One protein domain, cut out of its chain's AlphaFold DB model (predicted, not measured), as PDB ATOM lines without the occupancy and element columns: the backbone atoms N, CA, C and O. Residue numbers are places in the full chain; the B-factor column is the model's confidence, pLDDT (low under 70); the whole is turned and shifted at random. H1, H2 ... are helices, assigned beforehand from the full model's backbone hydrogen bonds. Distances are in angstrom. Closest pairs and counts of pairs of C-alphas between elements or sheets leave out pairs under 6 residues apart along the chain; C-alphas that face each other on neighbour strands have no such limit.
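What this domain is: This is residues 2 to 96 of the 326 residues of an uncharacterized protein of Bacteroidetes bacterium GWF2_33_16 (UniProt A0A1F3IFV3). One long helix, H2, has two shorter helices, H3 and H4, folded back on its last part as a small up-and-down bundle, while a second long helix, H1, stands off from this bundle and touches no helix. A long loop, residues 26 to 39, joins H1 to the start of H2, and residues 2 to 12, 14 to 19 and 21 to 29 stick out. The printed part has 95 residues with four named helices, H1, H2, H3 and H4 in chain order, and no named strand; its class is all helix. The whole is loose, with a radius of gyration of the C-alphas of 17.8 A, and spans 51 by 35 by 21 A.

Where its parts are: The longest helix, H2, is residues 40 to 64, 36.3 A from first to last C-alpha, beginning with C-alpha 40 at (50.291, -1.266, 6.491). H3 is residues 68 to 80, 18.1 A long. H4 is residues 84 to 93, 14.4 A long, and ends with C-alpha 93 at (26.335, -15.213, 19.251). H1 is residues 3 to 25, 34.7 A long, beginning with C-alpha 3 at (52.956, 1.476, 26.594).

How they stand to each other: H2, H3 and H4 form a bundle, up and down, each helix running against the one before it in the chain. H2 touches H3 with residues 56 to 64 alone, and H3 touches H2 with residues 69 to 74 alone; their closest C-alphas, those of Cys 63 and Cys 71, are 4.7 A apart. These two helices form a hairpin and run opposite ways at a steep tilt of 44 degrees. H3 and H4, also a hairpin, touch, with the closest C-alphas, those of Ala 78 and Arg 87, 4.4 A apart. They run opposite ways at a tilt of 37 degrees, only just steep. H2 touches H4 with residues 49 to 60 alone, the same way at a shallow tilt of 20 degrees; the C-alphas of Ala 60 and Leu 93 are the closest, 6.0 A apart. The packing is mostly crossed, but only just, with 1 of 3 touching pairs at a shallow tilt. H1 is apart from H2, H3 and H4. In H2, H3 and H4 every O i to N i+4 pair is within hydrogen-bond range; in H1, 18 of 19 are.

The domain as a whole: The C-alphas of Leu 28 and Val 68, the two farthest apart, are 52.1 A from each other. The printed part has no cut. The link from H1 to H2, 14 residues, is long; those from H2 to H3 and from H3 to H4, 3 residues each, are tight. The mean pLDDT of the printed part is 72.2, and residues 2 to 38 and residue 46 are under 70; the mean is 41 in H1 and 97 in H3.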
ATOM      1  N   LYS A   2      57.164   0.312  26.045       35.09
ATOM      2  CA  LYS A   2      56.181  -0.016  24.977       35.09
ATOM      3  C   LYS A   2      54.753   0.561  25.148       35.09
ATOM      4  O   LYS A   2      54.053   0.706  24.154       35.09
ATOM      5  N   GLN A   3      54.324   0.958  26.352       28.95
ATOM      6  CA  GLN A   3      52.956   1.476  26.594       28.95
ATOM      7  C   GLN A   3      52.691   2.896  26.052       28.95
ATOM      8  O   GLN A   3      51.561   3.217  25.698       28.95
ATOM      9  N   ILE A   4      53.722   3.740  25.925       29.61
ATOM     10  CA  ILE A   4      53.566   5.131  25.454       29.61
ATOM     11  C   ILE A   4      53.256   5.181  23.942       29.61
ATOM     12  O   ILE A   4      52.645   6.138  23.463       29.61
ATOM     13  N   SER A   5      53.615   4.131  23.192       34.44
ATOM     14  CA  SER A   5      53.389   4.068  21.741       34.44
ATOM     15  C   SER A   5      51.910   3.846  21.390       34.44
ATOM     16  O   SER A   5      51.370   4.531  20.524       34.44
ATOM     17  N   TYR A   6      51.212   2.977  22.131       31.50
ATOM     18  CA  TYR A   6      49.805   2.639  21.867       31.50
ATOM     19  C   TYR A   6      48.853   3.823  22.105       31.50
ATOM     20  O   TYR A   6      47.956   4.091  21.307       31.50
ATOM     21  N   VAL A   7      49.102   4.609  23.160       34.44
ATOM     22  CA  VAL A   7      48.301   5.804  23.473       34.44
ATOM     23  C   VAL A   7      48.476   6.889  22.399       34.44
ATOM     24  O   VAL A   7      47.492   7.516  21.997       34.44
ATOM     25  N   LYS A   8      49.695   7.077  21.869       32.03
ATOM     26  CA  LYS A   8      49.967   8.022  20.768       32.03
ATOM     27  C   LYS A   8      49.302   7.607  19.452       32.03
ATOM     28  O   LYS A   8      48.829   8.482  18.727       32.03
ATOM     29  N   ILE A   9      49.235   6.306  19.167       37.72
ATOM     30  CA  ILE A   9      48.559   5.770  17.977       37.72
ATOM     31  C   ILE A   9      47.042   5.977  18.088       37.72
ATOM     32  O   ILE A   9      46.451   6.518  17.158       37.72
ATOM     33  N   SER A  10      46.426   5.692  19.244       41.06
ATOM     34  CA  SER A  10      44.975   5.896  19.439       41.06
ATOM     35  C   SER A  10      44.539   7.366  19.307       41.06
ATOM     36  O   SER A  10      43.505   7.660  18.709       41.06
ATOM     37  N   ARG A  11      45.358   8.316  19.789       38.84
ATOM     38  CA  ARG A  11      45.078   9.756  19.650       38.84
ATOM     39  C   ARG A  11      45.189  10.235  18.204       38.84
ATOM     40  O   ARG A  11      44.361  11.036  17.785       38.84
ATOM     41  N   LYS A  12      46.165   9.734  17.435       41.16
ATOM     42  CA  LYS A  12      46.258  10.013  15.990       41.16
ATOM     43  C   LYS A  12      45.091   9.397  15.213       41.16
ATOM     44  O   LYS A  12      44.587  10.036  14.296       41.16
ATOM     45  N   LEU A  13      44.632   8.208  15.607       43.41
ATOM     46  CA  LEU A  13      43.507   7.511  14.979       43.41
ATOM     47  C   LEU A  13      42.182   8.269  15.169       43.41
ATOM     48  O   LEU A  13      41.469   8.495  14.197       43.41
ATOM     49  N   ASN A  14      41.902   8.754  16.386       45.09
ATOM     50  CA  ASN A  14      40.721   9.584  16.657       45.09
ATOM     51  C   ASN A  14      40.758  10.926  15.910       45.09
ATOM     52  O   ASN A  14      39.718  11.391  15.455       45.09
ATOM     53  N   PHE A  15      41.945  11.516  15.736       46.88
ATOM     54  CA  PHE A  15      42.115  12.763  14.984       46.88
ATOM     55  C   PHE A  15      41.839  12.581  13.479       46.88
ATOM     56  O   PHE A  15      41.236  13.445  12.840       46.88
ATOM     57  N   LEU A  16      42.236  11.435  12.913       44.91
ATOM     58  CA  LEU A  16      41.985  11.085  11.510       44.91
ATOM     59  C   LEU A  16      40.518  10.693  11.265       44.91
ATOM     60  O   LEU A  16      39.930  11.131  10.278       44.91
ATOM     61  N   LEU A  17      39.900   9.950  12.189       45.59
ATOM     62  CA  LEU A  17      38.473   9.603  12.141       45.59
ATOM     63  C   LEU A  17      37.569  10.839  12.258       45.59
ATOM     64  O   LEU A  17      36.590  10.946  11.521       45.59
ATOM     65  N   SER A  18      37.915  11.818  13.108       47.44
ATOM     66  CA  SER A  18      37.159  13.076  13.191       47.44
ATOM     67  C   SER A  18      37.236  13.897  11.904       47.44
ATOM     68  O   SER A  18      36.242  14.492  11.498       47.44
ATOM     69  N   TYR A  19      38.384  13.882  11.219       48.47
ATOM     70  CA  TYR A  19      38.535  14.543   9.921       48.47
ATOM     71  C   TYR A  19      37.679  13.871   8.839       48.47
ATOM     72  O   TYR A  19      37.065  14.556   8.023       48.47
ATOM     73  N   PHE A  20      37.576  12.541   8.868       45.62
ATOM     74  CA  PHE A  20      36.787  11.762   7.910       45.62
ATOM     75  C   PHE A  20      35.281  12.064   7.999       45.62
ATOM     76  O   PHE A  20      34.610  12.197   6.977       45.62
ATOM     77  N   ILE A  21      34.759  12.247   9.216       50.81
ATOM     78  CA  ILE A  21      33.346  12.591   9.451       50.81
ATOM     79  C   ILE A  21      33.038  14.025   8.976       50.81
ATOM     80  O   ILE A  21      31.974  14.270   8.407       50.81
ATOM     81  N   ILE A  22      33.982  14.960   9.138       47.31
ATOM     82  CA  ILE A  22      33.838  16.352   8.675       47.31
ATOM     83  C   ILE A  22      33.768  16.429   7.139       47.31
ATOM     84  O   ILE A  22      32.965  17.191   6.604       47.31
ATOM     85  N   PHE A  23      34.540  15.609   6.418       45.22
ATOM     86  CA  PHE A  23      34.502  15.570   4.950       45.22
ATOM     87  C   PHE A  23      33.165  15.062   4.388       45.22
ATOM     88  O   PHE A  23      32.695  15.590   3.383       45.22
ATOM     89  N   ILE A  24      32.534  14.087   5.052       49.38
ATOM     90  CA  ILE A  24      31.223  13.548   4.650       49.38
ATOM     91  C   ILE A  24      30.109  14.587   4.864       49.38
ATOM     92  O   ILE A  24      29.205  14.695   4.040       49.38
ATOM     93  N   LEU A  25      30.192  15.393   5.928       44.22
ATOM     94  CA  LEU A  25      29.190  16.421   6.245       44.22
ATOM     95  C   LEU A  25      29.286  17.682   5.367       44.22
ATOM     96  O   LEU A  25      28.295  18.392   5.232       44.22
ATOM     97  N   LEU A  26      30.446  17.965   4.764       42.59
ATOM     98  CA  LEU A  26      30.677  19.179   3.964       42.59
ATOM     99  C   LEU A  26      30.474  18.997   2.450       42.59
ATOM    100  O   LEU A  26      30.697  19.941   1.697       42.59
ATOM    101  N   GLY A  27      30.070  17.809   1.984       38.66
ATOM    102  CA  GLY A  27      29.749  17.572   0.568       38.66
ATOM    103  C   GLY A  27      30.914  17.800  -0.404       38.66
ATOM    104  O   GLY A  27      30.697  17.956  -1.606       38.66
ATOM    105  N   LEU A  28      32.155  17.831   0.091       36.34
ATOM    106  CA  LEU A  28      33.343  17.914  -0.753       36.34
ATOM    107  C   LEU A  28      33.529  16.571  -1.475       36.34
ATOM    108  O   LEU A  28      33.369  15.524  -0.843       36.34
ATOM    109  N   PRO A  29      33.873  16.563  -2.777       37.50
ATOM    110  CA  PRO A  29      34.023  15.325  -3.524       37.50
ATOM    111  C   PRO A  29      35.064  14.452  -2.829       37.50
ATOM    112  O   PRO A  29      36.216  14.859  -2.656       37.50
ATOM    113  N   THR A  30      34.645  13.253  -2.420       43.72
ATOM    114  CA  THR A  30      35.511  12.210  -1.874       43.72
ATOM    115  C   THR A  30      36.466  11.776  -2.974       43.72
ATOM    116  O   THR A  30      36.237  10.797  -3.685       43.72
ATOM    117  N   LYS A  31      37.537  12.547  -3.159       40.50
ATOM    118  CA  LYS A  31      38.689  12.132  -3.937       40.50
ATOM    119  C   LYS A  31      39.173  10.866  -3.253       40.50
ATOM    120  O   LYS A  31      39.617  10.927  -2.109       40.50
ATOM    121  N   ILE A  32      38.943   9.745  -3.934       40.69
ATOM    122  CA  ILE A  32      39.284   8.377  -3.552       40.69
ATOM    123  C   ILE A  32      40.522   8.422  -2.667       40.69
ATOM    124  O   ILE A  32      41.623   8.727  -3.136       40.69
ATOM    125  N   ILE A  33      40.327   8.177  -1.375       41.12
ATOM    126  CA  ILE A  33      41.435   7.947  -0.466       41.12
ATOM    127  C   ILE A  33      41.992   6.605  -0.919       41.12
ATOM    128  O   ILE A  33      41.473   5.546  -0.579       41.12
ATOM    129  N   SER A  34      42.982   6.666  -1.812       38.56
ATOM    130  CA  SER A  34      43.711   5.492  -2.263       38.56
ATOM    131  C   SER A  34      44.182   4.730  -1.026       38.56
ATOM    132  O   SER A  34      44.569   5.355  -0.030       38.56
ATOM    133  N   GLN A  35      44.189   3.402  -1.106       44.78
ATOM    134  CA  GLN A  35      44.663   2.475  -0.069       44.78
ATOM    135  C   GLN A  35      46.082   2.796   0.470       44.78
ATOM    136  O   GLN A  35      46.505   2.216   1.460       44.78
ATOM    137  N   ASN A  36      46.784   3.779  -0.104       46.91
ATOM    138  CA  ASN A  36      48.109   4.266   0.280       46.91
ATOM    139  C   ASN A  36      48.148   5.263   1.460       46.91
ATOM    140  O   ASN A  36      49.197   5.852   1.708       46.91
ATOM    141  N   THR A  37      47.049   5.504   2.183       61.44
ATOM    142  CA  THR A  37      47.043   6.427   3.349       61.44
ATOM    143  C   THR A  37      46.827   5.739   4.697       61.44
ATOM    144  O   THR A  37      47.021   6.364   5.741       61.44
ATOM    145  N   VAL A  38      46.466   4.453   4.695       57.62
ATOM    146  CA  VAL A  38      46.345   3.644   5.911       57.62
ATOM    147  C   VAL A  38      47.682   2.931   6.129       57.62
ATOM    148  O   VAL A  38      48.133   2.237   5.218       57.62
ATOM    149  N   PRO A  39      48.346   3.092   7.290       80.94
ATOM    150  CA  PRO A  39      49.598   2.396   7.564       80.94
ATOM    151  C   PRO A  39      49.435   0.877   7.376       80.94
ATOM    152  O   PRO A  39      48.420   0.334   7.829       80.94
ATOM    153  N   PRO A  40      50.393   0.173   6.746       77.25
ATOM    154  CA  PRO A  40      50.291  -1.266   6.491       77.25
ATOM    155  C   PRO A  40      49.998  -2.100   7.745       77.25
ATOM    156  O   PRO A  40      49.295  -3.109   7.670       77.25
ATOM    157  N   GLU A  41      50.475  -1.663   8.916       77.75
ATOM    158  CA  GLU A  41      50.196  -2.319  10.196       77.75
ATOM    159  C   GLU A  41      48.717  -2.216  10.588       77.75
ATOM    160  O   GLU A  41      48.153  -3.162  11.135       77.75
ATOM    161  N   VAL A  42      48.072  -1.087  10.279       71.31
ATOM    162  CA  VAL A  42      46.640  -0.873  10.526       71.31
ATOM    163  C   VAL A  42      45.814  -1.725   9.567       71.31
ATOM    164  O   VAL A  42      44.876  -2.381  10.008       71.31
ATOM    165  N   LEU A  43      46.190  -1.788   8.287       71.88
ATOM    166  CA  LEU A  43      45.500  -2.629   7.305       71.88
ATOM    167  C   LEU A  43      45.588  -4.122   7.670       71.88
ATOM    168  O   LEU A  43      44.582  -4.827   7.635       71.88
ATOM    169  N   SER A  44      46.768  -4.579   8.097       74.50
ATOM    170  CA  SER A  44      46.985  -5.962   8.545       74.50
ATOM    171  C   SER A  44      46.166  -6.290   9.799       74.50
ATOM    172  O   SER A  44      45.574  -7.364   9.890       74.50
ATOM    173  N   ALA A  45      46.080  -5.356  10.753       70.19
ATOM    174  CA  ALA A  45      45.247  -5.514  11.944       70.19
ATOM    175  C   ALA A  45      43.745  -5.549  11.603       70.19
ATOM    176  O   ALA A  45      43.009  -6.355  12.164       70.19
ATOM    177  N   MET A  46      43.292  -4.723  10.652       66.50
ATOM    178  CA  MET A  46      41.904  -4.731  10.178       66.50
ATOM    179  C   MET A  46      41.534  -6.071   9.531       66.50
ATOM    180  O   MET A  46      40.503  -6.643   9.876       66.50
ATOM    181  N   GLN A  47      42.396  -6.608   8.664       76.12
ATOM    182  CA  GLN A  47      42.192  -7.917   8.031       76.12
ATOM    183  C   GLN A  47      42.213  -9.066   9.048       76.12
ATOM    184  O   GLN A  47      41.403  -9.987   8.961       76.12
ATOM    185  N   ALA A  48      43.105  -9.008  10.042       74.88
ATOM    186  CA  ALA A  48      43.141  -9.992  11.121       74.88
ATOM    187  C   ALA A  48      41.847  -9.976  11.953       74.88
ATOM    188  O   ALA A  48      41.300 -11.039  12.260       74.88
ATOM    189  N   ASN A  49      41.316  -8.787  12.261       77.56
ATOM    190  CA  ASN A  49      40.039  -8.648  12.958       77.56
ATOM    191  C   ASN A  49      38.875  -9.185  12.114       77.56
ATOM    192  O   ASN A  49      38.048  -9.930  12.635       77.56
ATOM    193  N   GLU A  50      38.835  -8.891  10.814       81.75
ATOM    194  CA  GLU A  50      37.827  -9.438   9.896       81.75
ATOM    195  C   GLU A  50      37.877 -10.977   9.835       81.75
ATOM    196  O   GLU A  50      36.853 -11.648   9.985       81.75
ATOM    197  N   GLY A  51      39.077 -11.560   9.735       87.31
ATOM    198  CA  GLY A  51      39.268 -13.012   9.787       87.31
ATOM    199  C   GLY A  51      38.806 -13.634  11.111       87.31
ATOM    200  O   GLY A  51      38.193 -14.710  11.127       87.31
ATOM    201  N   MET A  52      39.033 -12.947  12.233       88.75
ATOM    202  CA  MET A  52      38.573 -13.415  13.539       88.75
ATOM    203  C   MET A  52      37.048 -13.311  13.688       88.75
ATOM    204  O   MET A  52      36.435 -14.241  14.209       88.75
ATOM    205  N   LEU A  53      36.407 -12.260  13.167       89.94
ATOM    206  CA  LEU A  53      34.941 -12.132  13.154       89.94
ATOM    207  C   LEU A  53      34.264 -13.245  12.333       89.94
ATOM    208  O   LEU A  53      33.243 -13.799  12.760       89.94
ATOM    209  N   ASN A  54      34.859 -13.634  11.204       91.62
ATOM    210  CA  ASN A  54      34.396 -14.784  10.416       91.62
ATOM    211  C   ASN A  54      34.562 -16.096  11.193       91.62
ATOM    212  O   ASN A  54      33.662 -16.936  11.210       91.62
ATOM    213  N   THR A  55      35.680 -16.246  11.910       94.88
ATOM    214  CA  THR A  55      35.927 -17.413  12.769       94.88
ATOM    215  C   THR A  55      34.880 -17.533  13.876       94.88
ATOM    216  O   THR A  55      34.390 -18.633  14.114       94.88
ATOM    217  N   ILE A  56      34.505 -16.427  14.528       96.38
ATOM    218  CA  ILE A  56      33.459 -16.407  15.566       96.38
ATOM    219  C   ILE A  56      32.112 -16.840  14.987       96.38
ATOM    220  O   ILE A  56      31.422 -17.649  15.601       96.38
ATOM    221  N   SER A  57      31.750 -16.326  13.809       96.31
ATOM    222  CA  SER A  57      30.486 -16.679  13.149       96.31
ATOM    223  C   SER A  57      30.409 -18.179  12.853       96.31
ATOM    224  O   SER A  57      29.411 -18.811  13.186       96.31
ATOM    225  N   ARG A  58      31.498 -18.769  12.340       97.38
ATOM    226  CA  ARG A  58      31.598 -20.219  12.114       97.38
ATOM    227  C   ARG A  58      31.496 -21.021  13.417       97.38
ATOM    228  O   ARG A  58      30.736 -21.977  13.482       97.38
ATOM    229  N   LEU A  59      32.221 -20.618  14.469       97.75
ATOM    230  CA  LEU A  59      32.152 -21.290  15.776       97.75
ATOM    231  C   LEU A  59      30.737 -21.267  16.364       97.75
ATOM    232  O   LEU A  59      30.322 -22.230  17.002       97.75
ATOM    233  N   ALA A  60      30.002 -20.173  16.164       97.19
ATOM    234  CA  ALA A  60      28.624 -20.056  16.620       97.19
ATOM    235  C   ALA A  60      27.675 -20.991  15.862       97.19
ATOM    236  O   ALA A  60      26.818 -21.606  16.488       97.19
ATOM    237  N   GLU A  61      27.846 -21.126  14.547       97.88
ATOM    238  CA  GLU A  61      27.071 -22.064  13.728       97.88
ATOM    239  C   GLU A  61      27.344 -23.521  14.129       97.88
ATOM    240  O   GLU A  61      26.415 -24.275  14.404       97.88
ATOM    241  N   GLU A  62      28.616 -23.898  14.258       97.81
ATOM    242  CA  GLU A  62      29.030 -25.226  14.731       97.81
ATOM    243  C   GLU A  62      28.486 -25.520  16.136       97.81
ATOM    244  O   GLU A  62      27.922 -26.585  16.385       97.81
ATOM    245  N   CYS A  63      28.576 -24.546  17.047       97.19
ATOM    246  CA  CYS A  63      28.012 -24.666  18.386       97.19
ATOM    247  C   CYS A  63      26.486 -24.857  18.357       97.19
ATOM    248  O   CYS A  63      25.960 -25.723  19.057       97.19
ATOM    249  N   ALA A  64      25.769 -24.092  17.528       97.12
ATOM    250  CA  ALA A  64      24.324 -24.235  17.356       97.12
ATOM    251  C   ALA A  64      23.929 -25.610  16.790       97.12
ATOM    252  O   ALA A  64      22.856 -26.116  17.115       97.12
ATOM    253  N   ASN A  65      24.816 -26.239  16.015       97.31
ATOM    254  CA  ASN A  65      24.659 -27.599  15.498       97.31
ATOM    255  C   ASN A  65      25.098 -28.696  16.492       97.31
ATOM    256  O   ASN A  65      25.050 -29.880  16.161       97.31
ATOM    257  N   GLY A  66      25.487 -28.328  17.718       95.44
ATOM    258  CA  GLY A  66      25.807 -29.258  18.803       95.44
ATOM    259  C   GLY A  66      27.295 -29.569  18.977       95.44
ATOM    260  O   GLY A  66      27.638 -30.437  19.782       95.44
ATOM    261  N   GLU A  67      28.197 -28.877  18.273       97.75
ATOM    262  CA  GLU A  67      29.636 -29.073  18.456       97.75
ATOM    263  C   GLU A  67      30.134 -28.433  19.758       97.75
ATOM    264  O   GLU A  67      30.391 -27.229  19.849       97.75
ATOM    265  N   VAL A  68      30.324 -29.276  20.776       96.62
ATOM    266  CA  VAL A  68      30.736 -28.861  22.127       96.62
ATOM    267  C   VAL A  68      32.063 -28.094  22.124       96.62
ATOM    268  O   VAL A  68      32.194 -27.089  22.819       96.62
ATOM    269  N   GLU A  69      33.040 -28.521  21.322       97.12
ATOM    270  CA  GLU A  69      34.341 -27.846  21.255       97.12
ATOM    271  C   GLU A  69      34.212 -26.423  20.695       97.12
ATOM    272  O   GLU A  69      34.806 -25.481  21.223       97.12
ATOM    273  N   SER A  70      33.370 -26.229  19.680       97.81
ATOM    274  CA  SER A  70      33.108 -24.901  19.124       97.81
ATOM    275  C   SER A  70      32.354 -24.010  20.111       97.81
ATOM    276  O   SER A  70      32.702 -22.833  20.243       97.81
ATOM    277  N   CYS A  71      31.426 -24.565  20.900       96.88
ATOM    278  CA  CYS A  71      30.801 -23.846  22.016       96.88
ATOM    279  C   CYS A  71      31.817 -23.403  23.081       96.88
ATOM    280  O   CYS A  71      31.794 -22.249  23.527       96.88
ATOM    281  N   ASN A  72      32.738 -24.290  23.467       97.19
ATOM    282  CA  ASN A  72      33.779 -23.994  24.452       97.19
ATOM    283  C   ASN A  72      34.723 -22.899  23.949       97.19
ATOM    284  O   ASN A  72      35.014 -21.939  24.664       97.19
ATOM    285  N   ARG A  73      35.154 -22.990  22.687       97.31
ATOM    286  CA  ARG A  73      36.014 -21.978  22.065       97.31
ATOM    287  C   ARG A  73      35.320 -20.626  21.948       97.31
ATOM    288  O   ARG A  73      35.942 -19.606  22.232       97.31
ATOM    289  N   LEU A  74      34.043 -20.596  21.565       97.56
ATOM    290  CA  LEU A  74      33.268 -19.355  21.508       97.56
ATOM    291  C   LEU A  74      33.137 -18.710  22.895       97.56
ATOM    292  O   LEU A  74      33.310 -17.498  23.038       97.56
ATOM    293  N   THR A  75      32.902 -19.528  23.923       97.44
ATOM    294  CA  THR A  75      32.860 -19.100  25.327       97.44
ATOM    295  C   THR A  75      34.189 -18.497  25.774       97.44
ATOM    296  O   THR A  75      34.218 -17.426  26.385       97.44
ATOM    297  N   GLU A  76      35.299 -19.146  25.431       96.56
ATOM    298  CA  GLU A  76      36.639 -18.667  25.760       96.56
ATOM    299  C   GLU A  76      36.934 -17.318  25.093       96.56
ATOM    300  O   GLU A  76      37.412 -16.386  25.745       96.56
ATOM    301  N   VAL A  77      36.555 -17.161  23.819       95.94
ATOM    302  CA  VAL A  77      36.666 -15.878  23.112       95.94
ATOM    303  C   VAL A  77      35.844 -14.799  23.816       95.94
ATOM    304  O   VAL A  77      36.384 -13.726  24.079       95.94
ATOM    305  N   ALA A  78      34.582 -15.069  24.166       96.19
ATOM    306  CA  ALA A  78      33.705 -14.107  24.837       96.19
ATOM    307  C   ALA A  78      34.257 -13.639  26.198       96.19
ATOM    308  O   ALA A  78      34.136 -12.461  26.552       96.19
ATOM    309  N   LYS A  79      34.884 -14.543  26.958       94.94
ATOM    310  CA  LYS A  79      35.415 -14.248  28.293       94.94
ATOM    311  C   LYS A  79      36.762 -13.531  28.246       94.94
ATOM    312  O   LYS A  79      36.927 -12.536  28.949       94.94
ATOM    313  N   ASN A  80      37.691 -14.004  27.413       93.25
ATOM    314  CA  ASN A  80      39.118 -13.738  27.615       93.25
ATOM    315  C   ASN A  80      39.822 -13.015  26.456       93.25
ATOM    316  O   ASN A  80      40.968 -12.594  26.626       93.25
ATOM    317  N   ASN A  81      39.185 -12.838  25.292       94.00
ATOM    318  CA  ASN A  81      39.850 -12.170  24.170       94.00
ATOM    319  C   ASN A  81      40.217 -10.706  24.510       94.00
ATOM    320  O   ASN A  81      39.469  -9.986  25.165       94.00
ATOM    321  N   SER A  82      41.394 -10.243  24.092       91.50
ATOM    322  CA  SER A  82      41.861  -8.896  24.441       91.50
ATOM    323  C   SER A  82      41.117  -7.772  23.716       91.50
ATOM    324  O   SER A  82      41.136  -6.639  24.193       91.50
ATOM    325  N   ASP A  83      40.509  -8.061  22.565       91.56
ATOM    326  CA  ASP A  83      39.771  -7.089  21.764       91.56
ATOM    327  C   ASP A  83      38.291  -7.078  22.177       91.56
ATOM    328  O   ASP A  83      37.587  -8.095  22.134       91.56
ATOM    329  N   CYS A  84      37.809  -5.907  22.598       93.19
ATOM    330  CA  CYS A  84      36.441  -5.760  23.074       93.19
ATOM    331  C   CYS A  84      35.393  -6.000  21.972       93.19
ATOM    332  O   CYS A  84      34.311  -6.485  22.287       93.19
ATOM    333  N   GLU A  85      35.671  -5.693  20.701       91.75
ATOM    334  CA  GLU A  85      34.703  -5.917  19.616       91.75
ATOM    335  C   GLU A  85      34.593  -7.403  19.268       91.75
ATOM    336  O   GLU A  85      33.495  -7.908  19.023       91.75
ATOM    337  N   ILE A  86      35.704  -8.135  19.356       94.19
ATOM    338  CA  ILE A  86      35.723  -9.594  19.197       94.19
ATOM    339  C   ILE A  86      34.926 -10.254  20.327       94.19
ATOM    340  O   ILE A  86      34.057 -11.090  20.069       94.19
ATOM    341  N   ARG A  87      35.141  -9.825  21.578       96.38
ATOM    342  CA  ARG A  87      34.343 -10.294  22.722       96.38
ATOM    343  C   ARG A  87      32.867  -9.979  22.567       96.38
ATOM    344  O   ARG A  87      32.034 -10.852  22.788       96.38
ATOM    345  N   LYS A  88      32.535  -8.752  22.168       96.12
ATOM    346  CA  LYS A  88      31.155  -8.323  21.934       96.12
ATOM    347  C   LYS A  88      30.478  -9.217  20.901       96.12
ATOM    348  O   LYS A  88      29.400  -9.733  21.181       96.12
ATOM    349  N   LYS A  89      31.131  -9.462  19.760       96.62
ATOM    350  CA  LYS A  89      30.588 -10.332  18.713       96.62
ATOM    351  C   LYS A  89      30.390 -11.766  19.198       96.62
ATOM    352  O   LYS A  89      29.373 -12.377  18.884       96.62
ATOM    353  N   ALA A  90      31.328 -12.289  19.987       97.44
ATOM    354  CA  ALA A  90      31.186 -13.609  20.589       97.44
ATOM    355  C   ALA A  90      29.992 -13.669  21.558       97.44
ATOM    356  O   ALA A  90      29.192 -14.590  21.457       97.44
ATOM    357  N   ILE A  91      29.802 -12.665  22.425       97.88
ATOM    358  CA  ILE A  91      28.647 -12.572  23.343       97.88
ATOM    359  C   ILE A  91      27.322 -12.483  22.573       97.88
ATOM    360  O   ILE A  91      26.346 -13.116  22.966       97.88
ATOM    361  N   GLU A  92      27.277 -11.728  21.471       96.94
ATOM    362  CA  GLU A  92      26.093 -11.611  20.604       96.94
ATOM    363  C   GLU A  92      25.658 -12.949  19.989       96.94
ATOM    364  O   GLU A  92      24.484 -13.108  19.654       96.94
ATOM    365  N   LEU A  93      26.578 -13.902  19.851       97.06
ATOM    366  CA  LEU A  93      26.335 -15.213  19.251       97.06
ATOM    367  C   LEU A  93      26.362 -16.363  20.268       97.06
ATOM    368  O   LEU A  93      26.064 -17.502  19.919       97.06
ATOM    369  N   LEU A  94      26.703 -16.079  21.524       96.50
ATOM    370  CA  LEU A  94      26.865 -17.088  22.560       96.50
ATOM    371  C   LEU A  94      25.518 -17.717  22.936       96.50
ATOM    372  O   LEU A  94      24.534 -17.004  23.155       96.50
ATOM    373  N   LEU A  95      25.487 -19.046  23.047       95.19
ATOM    374  CA  LEU A  95      24.306 -19.801  23.483       95.19
ATOM    375  C   LEU A  95      24.316 -20.108  24.987       95.19
ATOM    376  O   LEU A  95      23.259 -20.302  25.581       95.19
ATOM    377  N   ASP A  96      25.495 -20.122  25.613       95.62
ATOM    378  CA  ASP A  96      25.640 -20.379  27.044       95.62
ATOM    379  C   ASP A  96      25.081 -19.213  27.880       95.62
ATOM    380  O   ASP A  96      25.714 -18.169  28.074       95.62
TER     381      ASP A  96